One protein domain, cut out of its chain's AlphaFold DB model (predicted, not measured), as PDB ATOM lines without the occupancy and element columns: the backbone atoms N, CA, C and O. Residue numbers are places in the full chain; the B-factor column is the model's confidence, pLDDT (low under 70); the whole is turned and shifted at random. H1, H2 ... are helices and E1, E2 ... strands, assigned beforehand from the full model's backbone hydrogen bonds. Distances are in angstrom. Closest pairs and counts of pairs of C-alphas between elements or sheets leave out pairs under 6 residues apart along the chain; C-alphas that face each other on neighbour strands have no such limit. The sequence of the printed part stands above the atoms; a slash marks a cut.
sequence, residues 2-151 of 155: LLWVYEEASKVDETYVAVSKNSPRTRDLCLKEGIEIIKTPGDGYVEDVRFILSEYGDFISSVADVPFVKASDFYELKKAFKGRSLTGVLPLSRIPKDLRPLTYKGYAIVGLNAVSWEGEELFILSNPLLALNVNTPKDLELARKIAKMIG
ATOM      1  N   LEU A   2      20.597  14.082 -90.957       96.19
ATOM      2  CA  LEU A   2      20.964  14.654 -89.648       96.19
ATOM      3  C   LEU A   2      19.826  15.424 -88.957       96.19
ATOM      4  O   LEU A   2      19.485  15.090 -87.834       96.19
ATOM      5  N   LEU A   3      19.214  16.400 -89.641       96.88
ATOM      6  CA  LEU A   3      18.139  17.219 -89.058       96.88
ATOM      7  C   LEU A   3      16.945  16.386 -88.583       96.88
ATOM      8  O   LEU A   3      16.377  16.677 -87.544       96.88
ATOM      9  N   TRP A   4      16.608  15.319 -89.310       95.56
ATOM     10  CA  TRP A   4      15.550  14.401 -88.897       95.56
ATOM     11  C   TRP A   4      15.934  13.630 -87.635       95.56
ATOM     12  O   TRP A   4      15.152  13.565 -86.697       95.56
ATOM     13  N   VAL A   5      17.137  13.048 -87.613       97.62
ATOM     14  CA  VAL A   5      17.629  12.305 -86.444       97.62
ATOM     15  C   VAL A   5      17.662  13.221 -85.219       97.62
ATOM     16  O   VAL A   5      17.189  12.832 -84.158       97.62
ATOM     17  N   TYR A   6      18.159  14.449 -85.392       98.25
ATOM     18  CA  TYR A   6      18.181  15.477 -84.358       98.25
ATOM     19  C   TYR A   6      16.773  15.822 -83.859       98.25
ATOM     20  O   TYR A   6      16.544  15.824 -82.654       98.25
ATOM     21  N   GLU A   7      15.820  16.075 -84.759       97.88
ATOM     22  CA  GLU A   7      14.436  16.400 -84.395       97.88
ATOM     23  C   GLU A   7      13.765  15.257 -83.613       97.88
ATOM     24  O   GLU A   7      13.102  15.499 -82.606       97.88
ATOM     25  N   GLU A   8      13.952  14.004 -84.040       98.12
ATOM     26  CA  GLU A   8      13.387  12.837 -83.354       98.12
ATOM     27  C   GLU A   8      14.027  12.586 -81.982       98.12
ATOM     28  O   GLU A   8      13.313  12.243 -81.040       98.12
ATOM     29  N   ALA A   9      15.338  12.793 -81.843       98.44
ATOM     30  CA  ALA A   9      16.036  12.703 -80.560       98.44
ATOM     31  C   ALA A   9      15.608  13.827 -79.596       98.44
ATOM     32  O   ALA A   9      15.300  13.566 -78.432       98.44
ATOM     33  N   SER A  10      15.473  15.054 -80.110       98.38
ATOM     34  CA  SER A  10      15.122  16.251 -79.327       98.38
ATOM     35  C   SER A  10      13.698  16.212 -78.762       98.38
ATOM     36  O   SER A  10      13.375  16.927 -77.817       98.38
ATOM     37  N   LYS A  11      12.826  15.354 -79.308       98.56
ATOM     38  CA  LYS A  11      11.496  15.060 -78.739       98.56
ATOM     39  C   LYS A  11      11.571  14.255 -77.433       98.56
ATOM     40  O   LYS A  11      10.556  14.127 -76.752       98.56
ATOM     41  N   VAL A  12      12.729  13.676 -77.106       98.50
ATOM     42  CA  VAL A  12      12.917  12.741 -75.982       98.50
ATOM     43  C   VAL A  12      13.836  13.296 -74.899       98.50
ATOM     44  O   VAL A  12      13.588  13.043 -73.711       98.50
ATOM     45  N   ASP A  13      14.903  13.990 -75.289       98.06
ATOM     46  CA  ASP A  13      15.862  14.579 -74.357       98.06
ATOM     47  C   ASP A  13      16.684  15.713 -74.981       98.06
ATOM     48  O   ASP A  13      16.659  15.925 -76.196       98.06
ATOM     49  N   GLU A  14      17.448  16.403 -74.136       97.94
ATOM     50  CA  GLU A  14      18.490  17.330 -74.574       97.94
ATOM     51  C   GLU A  14      19.440  16.636 -75.563       97.94
ATOM     52  O   GLU A  14      19.906  15.517 -75.340       97.94
ATOM     53  N   THR A  15      19.668  17.273 -76.713       98.44
ATOM     54  CA  THR A  15      20.327  16.645 -77.861       98.44
ATOM     55  C   THR A  15      21.386  17.571 -78.440       98.44
ATOM     56  O   THR A  15      21.118  18.734 -78.741       98.44
ATOM     57  N   TYR A  16      22.563  17.005 -78.695       98.44
ATOM     58  CA  TYR A  16      23.708  17.681 -79.299       98.44
ATOM     59  C   TYR A  16      24.170  16.958 -80.560       98.44
ATOM     60  O   TYR A  16      24.013  15.742 -80.691       98.44
ATOM     61  N   VAL A  17      24.819  17.689 -81.467       98.50
ATOM     62  CA  VAL A  17      25.523  17.083 -82.606       98.50
ATOM     63  C   VAL A  17      27.028  17.097 -82.360       98.50
ATOM     64  O   VAL A  17      27.655  18.155 -82.288       98.50
ATOM     65  N   ALA A  18      27.626  15.910 -82.273       98.19
ATOM     66  CA  ALA A  18      29.075  15.759 -82.231       98.19
ATOM     67  C   ALA A  18      29.686  16.095 -83.603       98.19
ATOM     68  O   ALA A  18      29.310  15.521 -84.629       98.19
ATOM     69  N   VAL A  19      30.628  17.036 -83.629       98.31
ATOM     70  CA  VAL A  19      31.343  17.469 -84.835       98.31
ATOM     71  C   VAL A  19      32.840  17.548 -84.571       98.31
ATOM     72  O   VAL A  19      33.272  17.911 -83.483       98.31
ATOM     73  N   SER A  20      33.646  17.303 -85.599       97.75
ATOM     74  CA  SER A  20      35.102  17.421 -85.523       97.75
ATOM     75  C   SER A  20      35.669  18.233 -86.684       97.75
ATOM     76  O   SER A  20      34.948  18.694 -87.577       97.75
ATOM     77  N   LYS A  21      37.000  18.376 -86.709       96.62
ATOM     78  CA  LYS A  21      37.747  18.933 -87.852       96.62
ATOM     79  C   LYS A  21      37.429  18.224 -89.179       96.62
ATOM     80  O   LYS A  21      37.540  18.841 -90.233       96.62
ATOM     81  N   ASN A  22      36.978  16.966 -89.124       96.94
ATOM     82  CA  ASN A  22      36.659  16.145 -90.294       96.94
ATOM     83  C   ASN A  22      35.220  16.339 -90.805       96.94
ATOM     84  O   ASN A  22      34.883  15.856 -91.884       96.94
ATOM     85  N   SER A  23      34.364  17.060 -90.071       96.44
ATOM     86  CA  SER A  23      32.955  17.281 -90.428       96.44
ATOM     87  C   SER A  23      32.579  18.773 -90.529       96.44
ATOM     88  O   SER A  23      31.576  19.192 -89.939       96.44
ATOM     89  N   PRO A  24      33.331  19.613 -91.275       97.44
ATOM     90  CA  PRO A  24      33.102  21.060 -91.309       97.44
ATOM     91  C   PRO A  24      31.721  21.419 -91.869       97.44
ATOM     92  O   PRO A  24      31.041  22.279 -91.324       97.44
ATOM     93  N   ARG A  25      31.246  20.690 -92.887       98.12
ATOM     94  CA  ARG A  25      29.912  20.908 -93.471       98.12
ATOM     95  C   ARG A  25      28.782  20.603 -92.485       98.12
ATOM     96  O   ARG A  25      27.766  21.287 -92.501       98.12
ATOM     97  N   THR A  26      28.962  19.591 -91.634       97.50
ATOM     98  CA  THR A  26      28.006  19.257 -90.570       97.50
ATOM     99  C   THR A  26      27.958  20.364 -89.527       97.50
ATOM    100  O   THR A  26      26.874  20.794 -89.149       97.50
ATOM    101  N   ARG A  27      29.122  20.876 -89.112       98.25
ATOM    102  CA  ARG A  27      29.213  22.022 -88.198       98.25
ATOM    103  C   ARG A  27      28.508  23.248 -88.775       98.25
ATOM    104  O   ARG A  27      27.697  23.850 -88.084       98.25
ATOM    105  N   ASP A  28      28.792  23.599 -90.025       98.44
ATOM    106  CA  ASP A  28      28.214  24.787 -90.659       98.44
ATOM    107  C   ASP A  28      26.684  24.664 -90.795       98.44
ATOM    108  O   ASP A  28      25.966  25.639 -90.576       98.44
ATOM    109  N   LEU A  29      26.175  23.456 -91.077       98.25
ATOM    110  CA  LEU A  29      24.741  23.166 -91.030       98.25
ATOM    111  C   LEU A  29      24.169  23.376 -89.622       98.25
ATOM    112  O   LEU A  29      23.168  24.065 -89.489       98.25
ATOM    113  N   CYS A  30      24.803  22.833 -88.580       98.44
ATOM    114  CA  CYS A  30      24.311  22.987 -87.207       98.44
ATOM    115  C   CYS A  30      24.259  24.462 -86.786       98.44
ATOM    116  O   CYS A  30      23.246  24.905 -86.259       98.44
ATOM    117  N   LEU A  31      25.297  25.244 -87.101       98.06
ATOM    118  CA  LEU A  31      25.330  26.682 -86.814       98.06
ATOM    119  C   LEU A  31      24.213  27.444 -87.535       98.06
ATOM    120  O   LEU A  31      23.599  28.329 -86.945       98.06
ATOM    121  N   LYS A  32      23.940  27.100 -88.799       98.38
ATOM    122  CA  LYS A  32      22.849  27.705 -89.571       98.38
ATOM    123  C   LYS A  32      21.476  27.396 -88.964       98.38
ATOM    124  O   LYS A  32      20.620  28.273 -88.948       98.38
ATOM    125  N   GLU A  33      21.274  26.167 -88.498       98.06
ATOM    126  CA  GLU A  33      20.000  25.698 -87.937       98.06
ATOM    127  C   GLU A  33      19.864  25.990 -86.428       98.06
ATOM    128  O   GLU A  33      18.849  25.646 -85.830       98.06
ATOM    129  N   GLY A  34      20.864  26.620 -85.795       97.81
ATOM    130  CA  GLY A  34      20.854  26.915 -84.356       97.81
ATOM    131  C   GLY A  34      20.978  25.676 -83.459       97.81
ATOM    132  O   GLY A  34      20.557  25.714 -82.309       97.81
ATOM    133  N   ILE A  35      21.535  24.583 -83.984       98.38
ATOM    134  CA  ILE A  35      21.719  23.316 -83.272       98.38
ATOM    135  C   ILE A  35      22.991  23.372 -82.424       98.38
ATOM    136  O   ILE A  35      24.069  23.713 -82.924       98.38
ATOM    137  N   GLU A  36      22.876  22.979 -81.155       97.69
ATOM    138  CA  GLU A  36      24.014  22.877 -80.244       97.69
ATOM    139  C   GLU A  36      24.971  21.747 -80.650       97.69
ATOM    140  O   GLU A  36      24.570  20.658 -81.077       97.69
ATOM    141  N   ILE A  37      26.271  22.017 -80.523       98.31
ATOM    142  CA  ILE A  37      27.333  21.120 -80.982       98.31
ATOM    143  C   ILE A  37      28.294  20.754 -79.858       98.31
ATOM    144  O   ILE A  37      28.700  21.608 -79.072       98.31
ATOM    145  N   ILE A  38      28.756  19.505 -79.870       98.31
ATOM    146  CA  ILE A  38      29.921  19.064 -79.099       98.31
ATOM    147  C   ILE A  38      31.094  18.943 -80.066       98.31
ATOM    148  O   ILE A  38      31.006  18.254 -81.082       98.31
ATOM    149  N   LYS A  39      32.205  19.623 -79.773       98.19
ATOM    150  CA  LYS A  39      33.431  19.493 -80.567       98.19
ATOM    151  C   LYS A  39      34.238  18.303 -80.067       98.19
ATOM    152  O   LYS A  39      34.675  18.314 -78.921       98.19
ATOM    153  N   THR A  40      34.466  17.325 -80.932       98.25
ATOM    154  CA  THR A  40      35.288  16.147 -80.638       98.25
ATOM    155  C   THR A  40      36.664  16.245 -81.315       98.25
ATOM    156  O   THR A  40      36.820  16.996 -82.292       98.25
ATOM    157  N   PRO A  41      37.682  15.503 -80.831       97.62
ATOM    158  CA  PRO A  41      38.998  15.440 -81.474       97.62
ATOM    159  C   PRO A  41      38.939  14.975 -82.938       97.62
ATOM    160  O   PRO A  41      39.677  15.487 -83.792       97.62
ATOM    161  N   GLY A  42      38.012  14.060 -83.248       96.94
ATOM    162  CA  GLY A  42      37.837  13.494 -84.581       96.94
ATOM    163  C   GLY A  42      38.881  12.441 -84.933       96.94
ATOM    164  O   GLY A  42      39.202  12.300 -86.114       96.94
ATOM    165  N   ASP A  43      39.426  11.742 -83.939       96.62
ATOM    166  CA  ASP A  43      40.457  10.713 -84.138       96.62
ATOM    167  C   ASP A  43      39.856   9.318 -84.411       96.62
ATOM    168  O   ASP A  43      40.563   8.399 -84.813       96.62
ATOM    169  N   GLY A  44      38.533   9.190 -84.282       95.25
ATOM    170  CA  GLY A  44      37.763   7.995 -84.607       95.25
ATOM    171  C   GLY A  44      36.459   7.942 -83.812       95.25
ATOM    172  O   GLY A  44      36.258   8.712 -82.875       95.25
ATOM    173  N   TYR A  45      35.536   7.056 -84.204       92.94
ATOM    174  CA  TYR A  45      34.236   6.937 -83.526       92.94
ATOM    175  C   TYR A  45      34.394   6.537 -82.055       92.94
ATOM    176  O   TYR A  45      33.757   7.122 -81.185       92.94
ATOM    177  N   VAL A  46      35.249   5.551 -81.769       95.25
ATOM    178  CA  VAL A  46      35.430   5.028 -80.408       95.25
ATOM    179  C   VAL A  46      36.097   6.076 -79.517       95.25
ATOM    180  O   VAL A  46      35.710   6.249 -78.364       95.25
ATOM    181  N   GLU A  47      37.076   6.790 -80.060       97.88
ATOM    182  CA  GLU A  47      37.814   7.864 -79.407       97.88
ATOM    183  C   GLU A  47      36.882   9.031 -79.069       97.88
ATOM    184  O   GLU A  47      36.856   9.480 -77.924       97.88
ATOM    185  N   ASP A  48      36.058   9.459 -80.027       97.94
ATOM    186  CA  ASP A  48      35.087  10.537 -79.832       97.94
ATOM    187  C   ASP A  48      33.997  10.145 -78.821       97.94
ATOM    188  O   ASP A  48      33.640  10.948 -77.961       97.94
ATOM    189  N   VAL A  49      33.505   8.901 -78.858       97.38
ATOM    190  CA  VAL A  49      32.534   8.385 -77.875       97.38
ATOM    191  C   VAL A  49      33.125   8.368 -76.467       97.38
ATOM    192  O   VAL A  49      32.460   8.795 -75.525       97.38
ATOM    193  N   ARG A  50      34.375   7.914 -76.306       97.88
ATOM    194  CA  ARG A  50      35.061   7.919 -75.003       97.88
ATOM    195  C   ARG A  50      35.315   9.331 -74.497       97.88
ATOM    196  O   ARG A  50      35.144   9.576 -73.307       97.88
ATOM    197  N   PHE A  51      35.712  10.246 -75.381       98.50
ATOM    198  CA  PHE A  51      35.876  11.658 -75.049       98.50
ATOM    199  C   PHE A  51      34.566  12.241 -74.507       98.50
ATOM    200  O   PHE A  51      34.550  12.767 -73.400       98.50
ATOM    201  N   ILE A  52      33.453  12.060 -75.226       98.38
ATOM    202  CA  ILE A  52      32.135  12.542 -74.783       98.38
ATOM    203  C   ILE A  52      31.741  11.904 -73.446       98.38
ATOM    204  O   ILE A  52      31.349  12.622 -72.531       98.38
ATOM    205  N   LEU A  53      31.901  10.585 -73.300       97.81
ATOM    206  CA  LEU A  53      31.574   9.874 -72.059       97.81
ATOM    207  C   LEU A  53      32.373  10.404 -70.858       97.81
ATOM    208  O   LEU A  53      31.862  10.453 -69.742       97.81
ATOM    209  N   SER A  54      33.630  10.791 -71.080       98.06
ATOM    210  CA  SER A  54      34.515  11.301 -70.027       98.06
ATOM    211  C   SER A  54      34.127  12.712 -69.582       98.06
ATOM    212  O   SER A  54      34.197  13.015 -68.396       98.06
ATOM    213  N   GLU A  55      33.707  13.559 -70.523       97.69
ATOM    214  CA  GLU A  55      33.391  14.971 -70.271       97.69
ATOM    215  C   GLU A  55      31.945  15.190 -69.795       97.69
ATOM    216  O   GLU A  55      31.697  16.054 -68.956       97.69
ATOM    217  N   TYR A  56      30.989  14.414 -70.315       96.88
ATOM    218  CA  TYR A  56      29.549  14.641 -70.118       96.88
ATOM    219  C   TYR A  56      28.842  13.505 -69.367       96.88
ATOM    220  O   TYR A  56      27.682  13.653 -68.985       96.88
ATOM    221  N   GLY A  57      29.529  12.388 -69.116       97.25
ATOM    222  CA  GLY A  57      28.931  11.204 -68.505       97.25
ATOM    223  C   GLY A  57      28.076  10.396 -69.483       97.25
ATOM    224  O   GLY A  57      28.235  10.488 -70.699       97.25
ATOM    225  N   ASP A  58      27.212   9.549 -68.928       97.88
ATOM    226  CA  ASP A  58      26.375   8.595 -69.657       97.88
ATOM    227  C   ASP A  58      25.446   9.273 -70.683       97.88
ATOM    228  O   ASP A  58      24.769  10.252 -70.370       97.88
ATOM    229  N   PHE A  59      25.344   8.719 -71.896       98.25
ATOM    230  CA  PHE A  59      24.533   9.310 -72.971       98.25
ATOM    231  C   PHE A  59      23.984   8.278 -73.961       98.25
ATOM    232  O   PHE A  59      24.408   7.125 -73.994       98.25
ATOM    233  N   ILE A  60      23.043   8.698 -74.811       98.19
ATOM    234  CA  ILE A  60      22.600   7.917 -75.972       98.19
ATOM    235  C   ILE A  60      23.298   8.446 -77.225       98.19
ATOM    236  O   ILE A  60      23.152   9.608 -77.590       98.19
ATOM    237  N   SER A  61      24.041   7.578 -77.905       97.81
ATOM    238  CA  SER A  61      24.661   7.859 -79.198       97.81
ATOM    239  C   SER A  61      23.743   7.423 -80.341       97.81
ATOM    240  O   SER A  61      23.209   6.314 -80.309       97.81
ATOM    241  N   SER A  62      23.614   8.257 -81.373       97.56
ATOM    242  CA  SER A  62      22.978   7.894 -82.642       97.56
ATOM    243  C   SER A  62      23.864   8.295 -83.807       97.56
ATOM    244  O   SER A  62      24.422   9.392 -83.832       97.56
ATOM    245  N   VAL A  63      23.937   7.438 -84.817       95.50
ATOM    246  CA  VAL A  63      24.433   7.832 -86.135       95.50
ATOM    247  C   VAL A  63      23.426   8.766 -86.820       95.50
ATOM    248  O   VAL A  63      22.231   8.743 -86.524       95.50
ATOM    249  N   ALA A  64      23.897   9.629 -87.720       95.69
ATOM    250  CA  ALA A  64      23.070  10.654 -88.374       95.69
ATOM    251  C   ALA A  64      22.431  10.191 -89.701       95.69
ATOM    252  O   ALA A  64      21.693  10.947 -90.344       95.69
ATOM    253  N   ASP A  65      22.746   8.974 -90.138       94.69
ATOM    254  CA  ASP A  65      22.390   8.372 -91.423       94.69
ATOM    255  C   ASP A  65      21.310   7.282 -91.303       94.69
ATOM    256  O   ASP A  65      21.120   6.517 -92.246       94.69
ATOM    257  N   VAL A  66      20.566   7.247 -90.188       94.50
ATOM    258  CA  VAL A  66      19.390   6.382 -89.960       94.50
ATOM    259  C   VAL A  66      18.086   7.136 -90.258       94.50
ATOM    260  O   VAL A  66      17.451   7.705 -89.367       94.50
ATOM    261  N   PRO A  67      17.639   7.188 -91.525       94.06
ATOM    262  CA  PRO A  67      16.533   8.038 -91.949       94.06
ATOM    263  C   PRO A  67      15.198   7.755 -91.267       94.06
ATOM    264  O   PRO A  67      14.351   8.642 -91.242       94.06
ATOM    265  N   PHE A  68      14.978   6.545 -90.755       94.81
ATOM    266  CA  PHE A  68      13.687   6.099 -90.225       94.81
ATOM    267  C   PHE A  68      13.672   5.899 -88.713       94.81
ATOM    268  O   PHE A  68      12.747   5.262 -88.205       94.81
ATOM    269  N   VAL A  69      14.666   6.448 -88.011       96.88
ATOM    270  CA  VAL A  69      14.605   6.570 -86.554       96.88
ATOM    271  C   VAL A  69      13.405   7.418 -86.148       96.88
ATOM    272  O   VAL A  69      13.011   8.336 -86.877       96.88
ATOM    273  N   LYS A  70      12.815   7.074 -85.008       97.12
ATOM    274  CA  LYS A  70      11.692   7.769 -84.387       97.12
ATOM    275  C   LYS A  70      12.007   8.107 -82.936       97.12
ATOM    276  O   LYS A  70      12.759   7.390 -82.281       97.12
ATOM    277  N   ALA A  71      11.325   9.109 -82.392       98.31
ATOM    278  CA  ALA A  71      11.370   9.448 -80.970       98.31
ATOM    279  C   ALA A  71      11.078   8.231 -80.068       98.31
ATOM    280  O   ALA A  71      11.693   8.061 -79.020       98.31
ATOM    281  N   SER A  72      10.190   7.322 -80.493       98.25
ATOM    282  CA  SER A  72       9.920   6.079 -79.758       98.25
ATOM    283  C   SER A  72      11.151   5.185 -79.605       98.25
ATOM    284  O   SER A  72      11.300   4.559 -78.562       98.25
ATOM    285  N   ASP A  73      12.046   5.152 -80.597       98.12
ATOM    286  CA  ASP A  73      13.249   4.312 -80.573       98.12
ATOM    287  C   ASP A  73      14.244   4.830 -79.518       98.12
ATOM    288  O   ASP A  73      14.773   4.064 -78.710       98.12
ATOM    289  N   PHE A  74      14.429   6.154 -79.460       98.44
ATOM    290  CA  PHE A  74      15.210   6.819 -78.412       98.44
ATOM    291  C   PHE A  74      14.587   6.626 -77.026       98.44
ATOM    292  O   PHE A  74      15.292   6.336 -76.061       98.44
ATOM    293  N   TYR A  75      13.262   6.759 -76.917       98.31
ATOM    294  CA  TYR A  75      12.551   6.609 -75.650       98.31
ATOM    295  C   TYR A  75      12.622   5.177 -75.097       98.31
ATOM    296  O   TYR A  75      12.844   4.998 -73.898       98.31
ATOM    297  N   GLU A  76      12.473   4.156 -75.950       97.75
ATOM    298  CA  GLU A  76      12.643   2.745 -75.574       97.75
ATOM    299  C   GLU A  76      14.033   2.504 -74.972       97.75
ATOM    300  O   GLU A  76      14.148   1.941 -73.878       97.75
ATOM    301  N   LEU A  77      15.075   2.997 -75.646       97.31
ATOM    302  CA  LEU A  77      16.453   2.849 -75.199       97.31
ATOM    303  C   LEU A  77      16.731   3.630 -73.905       97.31
ATOM    304  O   LEU A  77      17.275   3.066 -72.959       97.31
ATOM    305  N   LYS A  78      16.280   4.890 -73.809       97.62
ATOM    306  CA  LYS A  78      16.378   5.719 -72.592       97.62
ATOM    307  C   LYS A  78      15.721   5.047 -71.393       97.62
ATOM    308  O   LYS A  78      16.273   5.040 -70.295       97.62
ATOM    309  N   LYS A  79      14.546   4.445 -71.583       97.69
ATOM    310  CA  LYS A  79      13.837   3.739 -70.509       97.69
ATOM    311  C   LYS A  79      14.619   2.518 -70.018       97.69
ATOM    312  O   LYS A  79      14.626   2.261 -68.809       97.69
ATOM    313  N   ALA A  80      15.244   1.786 -70.938       97.25
ATOM    314  CA  ALA A  80      16.058   0.609 -70.645       97.25
ATOM    315  C   ALA A  80      17.435   0.957 -70.062       97.25
ATOM    316  O   ALA A  80      18.010   0.145 -69.342       97.25
ATOM    317  N   PHE A  81      17.949   2.157 -70.328       97.06
ATOM    318  CA  PHE A  81      19.260   2.577 -69.865       97.06
ATOM    319  C   PHE A  81      19.274   2.766 -68.339       97.06
ATOM    320  O   PHE A  81      18.561   3.605 -67.780       97.06
ATOM    321  N   LYS A  82      20.053   1.923 -67.649       94.44
ATOM    322  CA  LYS A  82      20.214   1.904 -66.182       94.44
ATOM    323  C   LYS A  82      21.687   1.955 -65.778       94.44
ATOM    324  O   LYS A  82      22.107   1.217 -64.894       94.44
ATOM    325  N   GLY A  83      22.460   2.794 -66.470       92.38
ATOM    326  CA  GLY A  83      23.897   2.945 -66.234       92.38
ATOM    327  C   GLY A  83      24.717   1.738 -66.677       92.38
ATOM    328  O   GLY A  83      25.776   1.499 -66.129       92.38
ATOM    329  N   ARG A  84      24.208   0.936 -67.622       95.62
ATOM    330  CA  ARG A  84      24.959  -0.117 -68.318       95.62
ATOM    331  C   ARG A  84      24.871   0.129 -69.815       95.62
ATOM    332  O   ARG A  84      23.788   0.487 -70.283       95.62
ATOM    333  N   SER A  85      25.964  -0.055 -70.554       97.25
ATOM    334  CA  SER A  85      25.954   0.177 -72.002       97.25
ATOM    335  C   SER A  85      25.004  -0.777 -72.719       97.25
ATOM    336  O   SER A  85      25.019  -1.987 -72.480       97.25
ATOM    337  N   LEU A  86      24.207  -0.227 -73.634       97.81
ATOM    338  CA  LEU A  86      23.245  -0.957 -74.453       97.81
ATOM    339  C   LEU A  86      23.552  -0.736 -75.932       97.81
ATOM    340  O   LEU A  86      23.467   0.388 -76.424       97.81
ATOM    341  N   THR A  87      23.827  -1.812 -76.659       97.19
ATOM    342  CA  THR A  87      23.979  -1.779 -78.117       97.19
ATOM    343  C   THR A  87      22.627  -2.066 -78.760       97.19
ATOM    344  O   THR A  87      22.101  -3.175 -78.632       97.19
ATOM    345  N   GLY A  88      22.058  -1.080 -79.453       97.44
ATOM    346  CA  GLY A  88      20.803  -1.246 -80.177       97.44
ATOM    347  C   GLY A  88      20.976  -2.189 -81.360       97.44
ATOM    348  O   GLY A  88      21.851  -2.001 -82.214       97.44
ATOM    349  N   VAL A  89      20.129  -3.212 -81.420       97.56
ATOM    350  CA  VAL A  89      20.211  -4.255 -82.439       97.56
ATOM    351  C   VAL A  89      18.853  -4.675 -82.985       97.56
ATOM    352  O   VAL A  89      17.812  -4.506 -82.350       97.56
ATOM    353  N   LEU A  90      18.880  -5.301 -84.160       96.94
ATOM    354  CA  LEU A  90      17.742  -5.989 -84.760       96.94
ATOM    355  C   LEU A  90      18.076  -7.462 -85.045       96.94
ATOM    356  O   LEU A  90      19.189  -7.772 -85.482       96.94
ATOM    357  N   PRO A  91      17.127  -8.396 -84.856       96.00
ATOM    358  CA  PRO A  91      17.303  -9.779 -85.284       96.00
ATOM    359  C   PRO A  91      17.462  -9.850 -86.804       96.00
ATOM    360  O   PRO A  91      16.665  -9.258 -87.534       96.00
ATOM    361  N   LEU A  92      18.424 -10.638 -87.294       92.88
ATOM    362  CA  LEU A  92      18.672 -10.798 -88.737       92.88
ATOM    363  C   LEU A  92      17.439 -11.292 -89.509       92.88
ATOM    364  O   LEU A  92      17.262 -10.943 -90.671       92.88
ATOM    365  N   SER A  93      16.548 -12.043 -88.857       91.81
ATOM    366  CA  SER A  93      15.285 -12.515 -89.439       91.81
ATOM    367  C   SER A  93      14.301 -11.396 -89.795       91.81
ATOM    368  O   SER A  93      13.386 -11.628 -90.583       91.81
ATOM    369  N   ARG A  94      14.472 -10.194 -89.231       88.19
ATOM    370  CA  ARG A  94      13.656  -9.009 -89.536       88.19
ATOM    371  C   ARG A  94      14.269  -8.126 -90.620       88.19
ATOM    372  O   ARG A  94      13.637  -7.152 -91.019       88.19
ATOM    373  N   ILE A  95      15.481  -8.444 -91.076       86.31
ATOM    374  CA  ILE A  95      16.205  -7.625 -92.040       86.31
ATOM    375  C   ILE A  95      15.955  -8.143 -93.463       86.31
ATOM    376  O   ILE A  95      16.156  -9.334 -93.723       86.31
ATOM    377  N   PRO A  96      15.537  -7.275 -94.402       80.38
ATOM    378  CA  PRO A  96      15.489  -7.610 -95.820       80.38
ATOM    379  C   PRO A  96      16.841  -8.138 -96.327       80.38
ATOM    380  O   PRO A  96      17.891  -7.587 -96.009       80.38
ATOM    381  N   LYS A  97      16.832  -9.213 -97.128       78.88
ATOM    382  CA  LYS A  97      18.057  -9.902 -97.601       78.88
ATOM    383  C   LYS A  97      18.948  -9.041 -98.503       78.88
ATOM    384  O   LYS A  97      20.117  -9.356 -98.712       78.88
ATOM    385  N   ASP A  98      18.366  -8.016 -99.101       77.88
ATOM    386  CA  ASP A  98      19.005  -7.009 -99.937       77.88
ATOM    387  C   ASP A  98      19.777  -5.965 -99.119       77.88
ATOM    388  O   ASP A  98      20.718  -5.367 -99.645       77.88
ATOM    389  N   LEU A  99      19.460  -5.811 -97.827       81.06
ATOM    390  CA  LEU A  99      20.271  -5.033 -96.899       81.06
ATOM    391  C   LEU A  99      21.454  -5.856 -96.392       81.06
ATOM    392  O   LEU A  99      21.348  -7.041 -96.079       81.06
ATOM    393  N   ARG A 100      22.604  -5.192 -96.276       83.50
ATOM    394  CA  ARG A 100      23.836  -5.762 -95.721       83.50
ATOM    395  C   ARG A 100      24.243  -4.969 -94.481       83.50
ATOM    396  O   ARG A 100      25.198  -4.198 -94.562       83.50
ATOM    397  N   PRO A 101      23.504  -5.092 -93.365       87.06
ATOM    398  CA  PRO A 101      23.850  -4.364 -92.156       87.06
ATOM    399  C   PRO A 101      25.183  -4.867 -91.602       87.06
ATOM    400  O   PRO A 101      25.577  -6.019 -91.816       87.06
ATOM    401  N   LEU A 102      25.848  -4.021 -90.820       87.19
ATOM    402  CA  LEU A 102      26.913  -4.491 -89.947       87.19
ATOM    403  C   LEU A 102      26.314  -5.468 -88.927       87.19
ATOM    404  O   LEU A 102      25.244  -5.208 -88.374       87.19
ATOM    405  N   THR A 103      26.990  -6.591 -88.679       91.88
ATOM    406  CA  THR A 103      26.495  -7.613 -87.750       91.88
ATOM    407  C   THR A 103      27.423  -7.809 -86.562       91.88
ATOM    408  O   THR A 103      28.643  -7.730 -86.694       91.88
ATOM    409  N   TYR A 104      26.839  -8.084 -85.397       91.81
ATOM    410  CA  TYR A 104      27.548  -8.384 -84.159       91.81
ATOM    411  C   TYR A 104      26.764  -9.412 -83.349       91.81
ATOM    412  O   TYR A 104      25.553  -9.285 -83.174       91.81
ATOM    413  N   LYS A 105      27.448 -10.473 -82.898       93.06
ATOM    414  CA  LYS A 105      26.859 -11.579 -82.115       93.06
ATOM    415  C   LYS A 105      25.563 -12.161 -82.724       93.06
ATOM    416  O   LYS A 105      24.667 -12.579 -81.999       93.06
ATOM    417  N   GLY A 106      25.456 -12.197 -84.057       94.06
ATOM    418  CA  GLY A 106      24.282 -12.727 -84.768       94.06
ATOM    419  C   GLY A 106      23.109 -11.751 -84.927       94.06
ATOM    420  O   GLY A 106      22.034 -12.167 -85.354       94.06
ATOM    421  N   TYR A 107      23.307 -10.466 -84.627       96.50
ATOM    422  CA  TYR A 107      22.320  -9.401 -84.808       96.50
ATOM    423  C   TYR A 107      22.830  -8.318 -85.758       96.50
ATOM    424  O   TYR A 107      24.036  -8.160 -85.922       96.50
ATOM    425  N   ALA A 108      21.919  -7.557 -86.364       94.94
ATOM    426  CA  ALA A 108      22.244  -6.335 -87.093       94.94
ATOM    427  C   ALA A 108      22.403  -5.163 -86.114       94.94
ATOM    428  O   ALA A 108      21.531  -4.960 -85.270       94.94
ATOM    429  N   ILE A 109      23.485  -4.392 -86.238       93.38
ATOM    430  CA  ILE A 109      23.701  -3.160 -85.469       93.38
ATOM    431  C   ILE A 109      23.026  -2.005 -86.207       93.38
ATOM    432  O   ILE A 109      23.206  -1.868 -87.416       93.38
ATOM    433  N   VAL A 110      22.279  -1.171 -85.481       91.69
ATOM    434  CA  VAL A 110      21.507  -0.066 -86.082       91.69
ATOM    435  C   VAL A 110      22.104   1.323 -85.854       91.69
ATOM    436  O   VAL A 110      21.607   2.306 -86.385       91.69
ATOM    437  N   GLY A 111      23.175   1.428 -85.062       92.38
ATOM    438  CA  GLY A 111      23.833   2.709 -84.787       92.38
ATOM    439  C   GLY A 111      23.100   3.595 -83.775       92.38
ATOM    440  O   GLY A 111      23.289   4.806 -83.802       92.38
ATOM    441  N   LEU A 112      22.289   3.002 -82.891       97.19
ATOM    442  CA  LEU A 112      21.664   3.657 -81.741       97.19
ATOM    443  C   LEU A 112      22.090   2.910 -80.468       97.19
ATOM    444  O   LEU A 112      21.743   1.743 -80.311       97.19
ATOM    445  N   ASN A 113      22.852   3.550 -79.580       97.50
ATOM    446  CA  ASN A 113      23.441   2.899 -78.402       97.50
ATOM    447  C   ASN A 113      23.298   3.768 -77.155       97.50
ATOM    448  O   ASN A 113      23.439   4.982 -77.254       97.50
ATOM    449  N   ALA A 114      23.090   3.159 -75.992       97.94
ATOM    450  CA  ALA A 114      23.297   3.820 -74.711       97.94
ATOM    451  C   ALA A 114      24.723   3.526 -74.247       97.94
ATOM    452  O   ALA A 114      25.158   2.375 -74.281       97.94
ATOM    453  N   VAL A 115      25.453   4.560 -73.857       98.06
ATOM    454  CA  VAL A 115      26.890   4.515 -73.610       98.06
ATOM    455  C   VAL A 115      27.151   4.856 -72.150       98.06
ATOM    456  O   VAL A 115      26.790   5.935 -71.689       98.06
ATOM    457  N   SER A 116      27.795   3.924 -71.455       97.75
ATOM    458  CA  SER A 116      28.279   4.035 -70.081       97.75
ATOM    459  C   SER A 116      29.604   3.277 -69.930       97.75
ATOM    460  O   SER A 116      29.984   2.478 -70.791       97.75
ATOM    461  N   TRP A 117      30.317   3.484 -68.825       96.81
ATOM    462  CA  TRP A 117      31.528   2.715 -68.518       96.81
ATOM    463  C   TRP A 117      31.239   1.263 -68.122       96.81
ATOM    464  O   TRP A 117      32.113   0.404 -68.236       96.81
ATOM    465  N   GLU A 118      30.014   0.977 -67.683       94.00
ATOM    466  CA  GLU A 118      29.655  -0.309 -67.098       94.00
ATOM    467  C   GLU A 118      29.043  -1.277 -68.117       94.00
ATOM    468  O   GLU A 118      27.988  -1.027 -68.701       94.00
ATOM    469  N   GLY A 119      29.657  -2.456 -68.250       90.69
ATOM    470  CA  GLY A 119      29.107  -3.595 -68.992       90.69
ATOM    471  C   GLY A 119      28.828  -3.348 -70.481       90.69
ATOM    472  O   GLY A 119      29.146  -2.310 -71.048       90.69
ATOM    473  N   GLU A 120      28.242  -4.353 -71.130       91.75
ATOM    474  CA  GLU A 120      27.713  -4.269 -72.493       91.75
ATOM    475  C   GLU A 120      26.577  -5.288 -72.629       91.75
ATOM    476  O   GLU A 120      26.778  -6.485 -72.401       91.75
ATOM    477  N   GLU A 121      25.392  -4.833 -73.023       96.38
ATOM    478  CA  GLU A 121      24.241  -5.691 -73.305       96.38
ATOM    479  C   GLU A 121      23.618  -5.348 -74.661       96.38
ATOM    480  O   GLU A 121      23.680  -4.217 -75.139       96.38
ATOM    481  N   LEU A 122      23.020  -6.348 -75.311       97.19
ATOM    482  CA  LEU A 122      22.282  -6.133 -76.552       97.19
ATOM    483  C   LEU A 122      20.852  -5.711 -76.222       97.19
ATOM    484  O   LEU A 122      20.166  -6.389 -75.457       97.19
ATOM    485  N   PHE A 123      20.382  -4.641 -76.854       97.69
ATOM    486  CA  PHE A 123      19.015  -4.159 -76.715       97.69
ATOM    487  C   PHE A 123      18.271  -4.289 -78.044       97.69
ATOM    488  O   PHE A 123      18.607  -3.635 -79.031       97.69
ATOM    489  N   ILE A 124      17.267  -5.168 -78.086       97.50
ATOM    490  CA  ILE A 124      16.502  -5.438 -79.307       97.50
ATOM    491  C   ILE A 124      15.467  -4.333 -79.515       97.50
ATOM    492  O   ILE A 124      14.496  -4.245 -78.766       97.50
ATOM    493  N   LEU A 125      15.644  -3.545 -80.574       96.69
ATOM    494  CA  LEU A 125      14.711  -2.488 -80.959       96.69
ATOM    495  C   LEU A 125      13.515  -3.042 -81.743       96.69
ATOM    496  O   LEU A 125      13.577  -4.086 -82.405       96.69
ATOM    497  N   SER A 126      12.390  -2.335 -81.655       93.75
ATOM    498  CA  SER A 126      11.133  -2.750 -82.277       93.75
ATOM    499  C   SER A 126      11.028  -2.326 -83.748       93.75
ATOM    500  O   SER A 126      10.469  -3.072 -84.555       93.75
ATOM    501  N   ASN A 127      11.603  -1.175 -84.113       94.19
ATOM    502  CA  ASN A 127      11.519  -0.578 -85.444       94.19
ATOM    503  C   ASN A 127      12.471  -1.259 -86.457       94.19
ATOM    504  O   ASN A 127      13.680  -1.022 -86.422       94.19
ATOM    505  N   PRO A 128      11.962  -2.065 -87.415       90.94
ATOM    506  CA  PRO A 128      12.815  -2.773 -88.373       90.94
ATOM    507  C   PRO A 128      13.474  -1.838 -89.397       90.94
ATOM    508  O   PRO A 128      14.461  -2.219 -90.022       90.94
ATOM    509  N   LEU A 129      12.956  -0.616 -89.578       92.25
ATOM    510  CA  LEU A 129      13.512   0.351 -90.530       92.25
ATOM    511  C   LEU A 129      14.848   0.943 -90.061       92.25
ATOM    512  O   LEU A 129      15.550   1.549 -90.866       92.25
ATOM    513  N   LEU A 130      15.221   0.726 -88.796       93.69
ATOM    514  CA  LEU A 130      16.535   1.080 -88.260       93.69
ATOM    515  C   LEU A 130      17.679   0.262 -88.878       93.69
ATOM    516  O   LEU A 130      18.837   0.616 -88.723       93.69
ATOM    517  N   ALA A 131      17.376  -0.818 -89.602       91.69
ATOM    518  CA  ALA A 131      18.381  -1.605 -90.314       91.69
ATOM    519  C   ALA A 131      18.994  -0.891 -91.530       91.69
ATOM    520  O   ALA A 131      19.951  -1.393 -92.121       91.69
ATOM    521  N   LEU A 132      18.398   0.224 -91.956       91.81
ATOM    522  CA  LEU A 132      18.824   0.980 -93.120       91.81
ATOM    523  C   LEU A 132      19.618   2.211 -92.684       91.81
ATOM    524  O   LEU A 132      19.034   3.222 -92.299       91.81
ATOM    525  N   ASN A 133      20.936   2.132 -92.846       92.94
ATOM    526  CA  ASN A 133      21.840   3.275 -92.775       92.94
ATOM    527  C   ASN A 133      22.191   3.708 -94.199       92.94
ATOM    528  O   ASN A 133      22.610   2.885 -95.017       92.94
ATOM    529  N   VAL A 134      22.034   4.989 -94.519       92.94
ATOM    530  CA  VAL A 134      22.261   5.489 -95.881       92.94
ATOM    531  C   VAL A 134      23.735   5.816 -96.091       92.94
ATOM    532  O   VAL A 134      24.181   6.929 -95.824       92.94
ATOM    533  N   ASN A 135      24.473   4.849 -96.638       90.69
ATOM    534  CA  ASN A 135      25.906   4.973 -96.923       90.69
ATOM    535  C   ASN A 135      26.214   4.990 -98.425       90.69
ATOM    536  O   ASN A 135      27.256   5.485 -98.854       90.69
ATOM    537  N   THR A 136      25.301   4.469 -99.244       91.06
ATOM    538  CA  THR A 136      25.452   4.361-100.695       91.06
ATOM    539  C   THR A 136      24.266   4.978-101.444       91.06
ATOM    540  O   THR A 136      23.169   5.115-100.896       91.06
ATOM    541  N   PRO A 137      24.421   5.303-102.743       93.06
ATOM    542  CA  PRO A 137      23.298   5.738-103.574       93.06
ATOM    543  C   PRO A 137      22.141   4.728-103.641       93.06
ATOM    544  O   PRO A 137      20.988   5.135-103.766       93.06
ATOM    545  N   LYS A 138      22.431   3.422-103.530       91.00
ATOM    546  CA  LYS A 138      21.403   2.368-103.501       91.00
ATOM    547  C   LYS A 138      20.583   2.422-102.215       91.00
ATOM    548  O   LYS A 138      19.362   2.304-102.276       91.00
ATOM    549  N   ASP A 139      21.237   2.671-101.082       91.56
ATOM    550  CA  ASP A 139      20.552   2.862 -99.800       91.56
ATOM    551  C   ASP A 139      19.635   4.083 -99.865       91.56
ATOM    552  O   ASP A 139      18.494   4.028 -99.418       91.56
ATOM    553  N   LEU A 140      20.097   5.171-100.496       93.44
ATOM    554  CA  LEU A 140      19.290   6.373-100.695       93.44
ATOM    555  C   LEU A 140      18.072   6.111-101.596       93.44
ATOM    556  O   LEU A 140      16.979   6.594-101.303       93.44
ATOM    557  N   GLU A 141      18.230   5.346-102.680       92.94
ATOM    558  CA  GLU A 141      17.114   4.953-103.551       92.94
ATOM    559  C   GLU A 141      16.076   4.122-102.786       92.94
ATOM    560  O   GLU A 141      14.873   4.392-102.867       92.94
ATOM    561  N   LEU A 142      16.533   3.138-102.010       91.31
ATOM    562  CA  LEU A 142      15.669   2.318-101.167       91.31
ATOM    563  C   LEU A 142      14.957   3.168-100.110       91.31
ATOM    564  O   LEU A 142      13.743   3.054 -99.944       91.31
ATOM    565  N   ALA A 143      15.679   4.072 -99.454       92.50
ATOM    566  CA  ALA A 143      15.117   4.986 -98.477       92.50
ATOM    567  C   ALA A 143      14.031   5.884 -99.105       92.50
ATOM    568  O   ALA A 143      12.942   6.005 -98.552       92.50
ATOM    569  N   ARG A 144      14.236   6.418-100.318       93.56
ATOM    570  CA  ARG A 144      13.188   7.172-101.041       93.56
ATOM    571  C   ARG A 144      11.951   6.324-101.347       93.56
ATOM    572  O   ARG A 144      10.827   6.804-101.193       93.56
ATOM    573  N   LYS A 145      12.130   5.060-101.750       92.88
ATOM    574  CA  LYS A 145      11.009   4.132-101.992       92.88
ATOM    575  C   LYS A 145      10.211   3.876-100.713       92.88
ATOM    576  O   LYS A 145       8.989   4.014-100.730       92.88
ATOM    577  N   ILE A 146      10.897   3.571 -99.611       91.75
ATOM    578  CA  ILE A 146      10.270   3.348 -98.302       91.75
ATOM    579  C   ILE A 146       9.545   4.613 -97.839       91.75
ATOM    580  O   ILE A 146       8.378   4.532 -97.467       91.75
ATOM    581  N   ALA A 147      10.186   5.783 -97.925       92.44
ATOM    582  CA  ALA A 147       9.594   7.063 -97.544       92.44
ATOM    583  C   ALA A 147       8.269   7.326 -98.277       92.44
ATOM    584  O   ALA A 147       7.269   7.667 -97.642       92.44
ATOM    585  N   LYS A 148       8.223   7.063 -99.590       92.44
ATOM    586  CA  LYS A 148       6.996   7.162-100.388       92.44
ATOM    587  C   LYS A 148       5.907   6.198 -99.905       92.44
ATOM    588  O   LYS A 148       4.749   6.593 -99.826       92.44
ATOM    589  N   MET A 149       6.266   4.955 -99.573       90.75
ATOM    590  CA  MET A 149       5.314   3.949 -99.080       90.75
ATOM    591  C   MET A 149       4.716   4.315 -97.719       90.75
ATOM    592  O   MET A 149       3.539   4.060 -97.489       90.75
ATOM    593  N   ILE A 150       5.504   4.930 -96.835       89.81
ATOM    594  CA  ILE A 150       5.055   5.335 -95.494       89.81
ATOM    595  C   ILE A 150       4.477   6.760 -95.454       89.81
ATOM    596  O   ILE A 150       4.219   7.286 -94.376       89.81
ATOM    597  N   GLY A 151       4.281   7.398 -96.613       86.81
ATOM    598  CA  GLY A 151       3.660   8.722 -96.716       86.81
ATOM    599  C   GLY A 151       4.549   9.896 -96.290       86.81
ATOM    600  O   GLY A 151       4.036  10.985 -96.030       86.81
TER     601      GLY A 151
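This is residues 2 to 151 of the 155 residues of an uncharacterized protein of Pyrococcus sp. ST04 (UniProt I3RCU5). A strongly twisted sheet of four strands, E3, E5, E4 and E6, is covered on one face by H4 and H5, and a smaller layer of the two short strands E1 and E2 with H2 on it sits toward the E3 edge. H3 packs by its residues 49 to 53 on the E3 edge of the large sheet and comes near E2 of the small one, H1 meets one end of H4, and H6 lies far out, away from the other named elements. The 150 printed residues hold six named helices and six named strands, in the order H1 E1 H2 E2 H3 E3 H4 E4 E5 E6 H5 H6; the large sheet, in the order E3 E5 E4 E6, is mixed, E1 and E2 are parallel, and the class is mixed, helices and strands. The whole is compact and rounded, with a radius of gyration of the C-alphas of 15.3 A and spans of 39 by 37 by 28 A.

Find C-alpha 2 at (20.964, 14.654, -89.648); from there H1 runs through residues 2 to 10, 12.0 A long. Next come E1, residues 17 to 19, H2, residues 24 to 33 and 14.3 A long, and E2, residues 37 to 39. H3, residues 45 to 56, is 16.2 A long and leads by a tight link into E3, residues 59 to 62, where C-alpha 59 stands at (24.533, 9.310, -72.971). H4 follows at residues 71 to 80, 14.4 A, then E4 at residues 86 to 91, 15.2 A. E5, residues 107 to 115, is 18.4 A long and bends by 81 degrees at residue 110. After E6, residues 121 to 124, look for H5, residues 128 to 131, and for H6, residues 137 to 149, which is 18.6 A long and ends at C-alpha 149, (5.314, 3.949, -99.080).

Begin in the large sheet, strongly twisted but only just, with C-alphas up to 4.4 A off its best plane. E3 and E5 are antiparallel, with N 61 and O 113 within hydrogen-bond range at 2.7 A. E5 and E4 form an antiparallel hairpin, where you find N 86 and O 114 at 2.8 A. E4 is parallel to the edge strand E6, with N 87 and O 121 at 2.8 A. H4 lies over E5 and E4 at a height over the sheet of 9.0 A and runs across the strands, at 64 degrees to E5 on the local plane; its closest C-alphas to E5 are those of Leu 77 and Ala 114, 6.9 A. E3, H4 and E4 make a split strand-helix-strand unit, two strands running the same way with E5 between them, and its crossover is left-handed. H5, on the same face as H4, has a height over the sheet of 7.8 A and lies only just over E5, on which 3 of its 4 C-alphas fall. H1 and H4 touch only at their ends, closest at the C-alphas of Glu 8 and Ala 71, 4.6 A. H3 only grazes the large sheet, with its residues 49 to 53, and is near E2. In the small sheet, N 19 and O 38 are 2.8 A apart; E1, H2 and E2 make a strand-helix-strand unit, two parallel neighbours with a helix between them along the chain, with a right-handed crossover. In H1, H2, H3, H4 and H6 every O i to N i+4 pair is within hydrogen-bond range, and H5 is too short for such a pair.

The two C-alphas farthest apart are those of Ser 54 and Met 149, 41.8 A. The printed part has no cut, and its one long link is that from E4 to E5, residues 92 to 106. The mean pLDDT of the printed part is 95.2, and no printed residue is under 70.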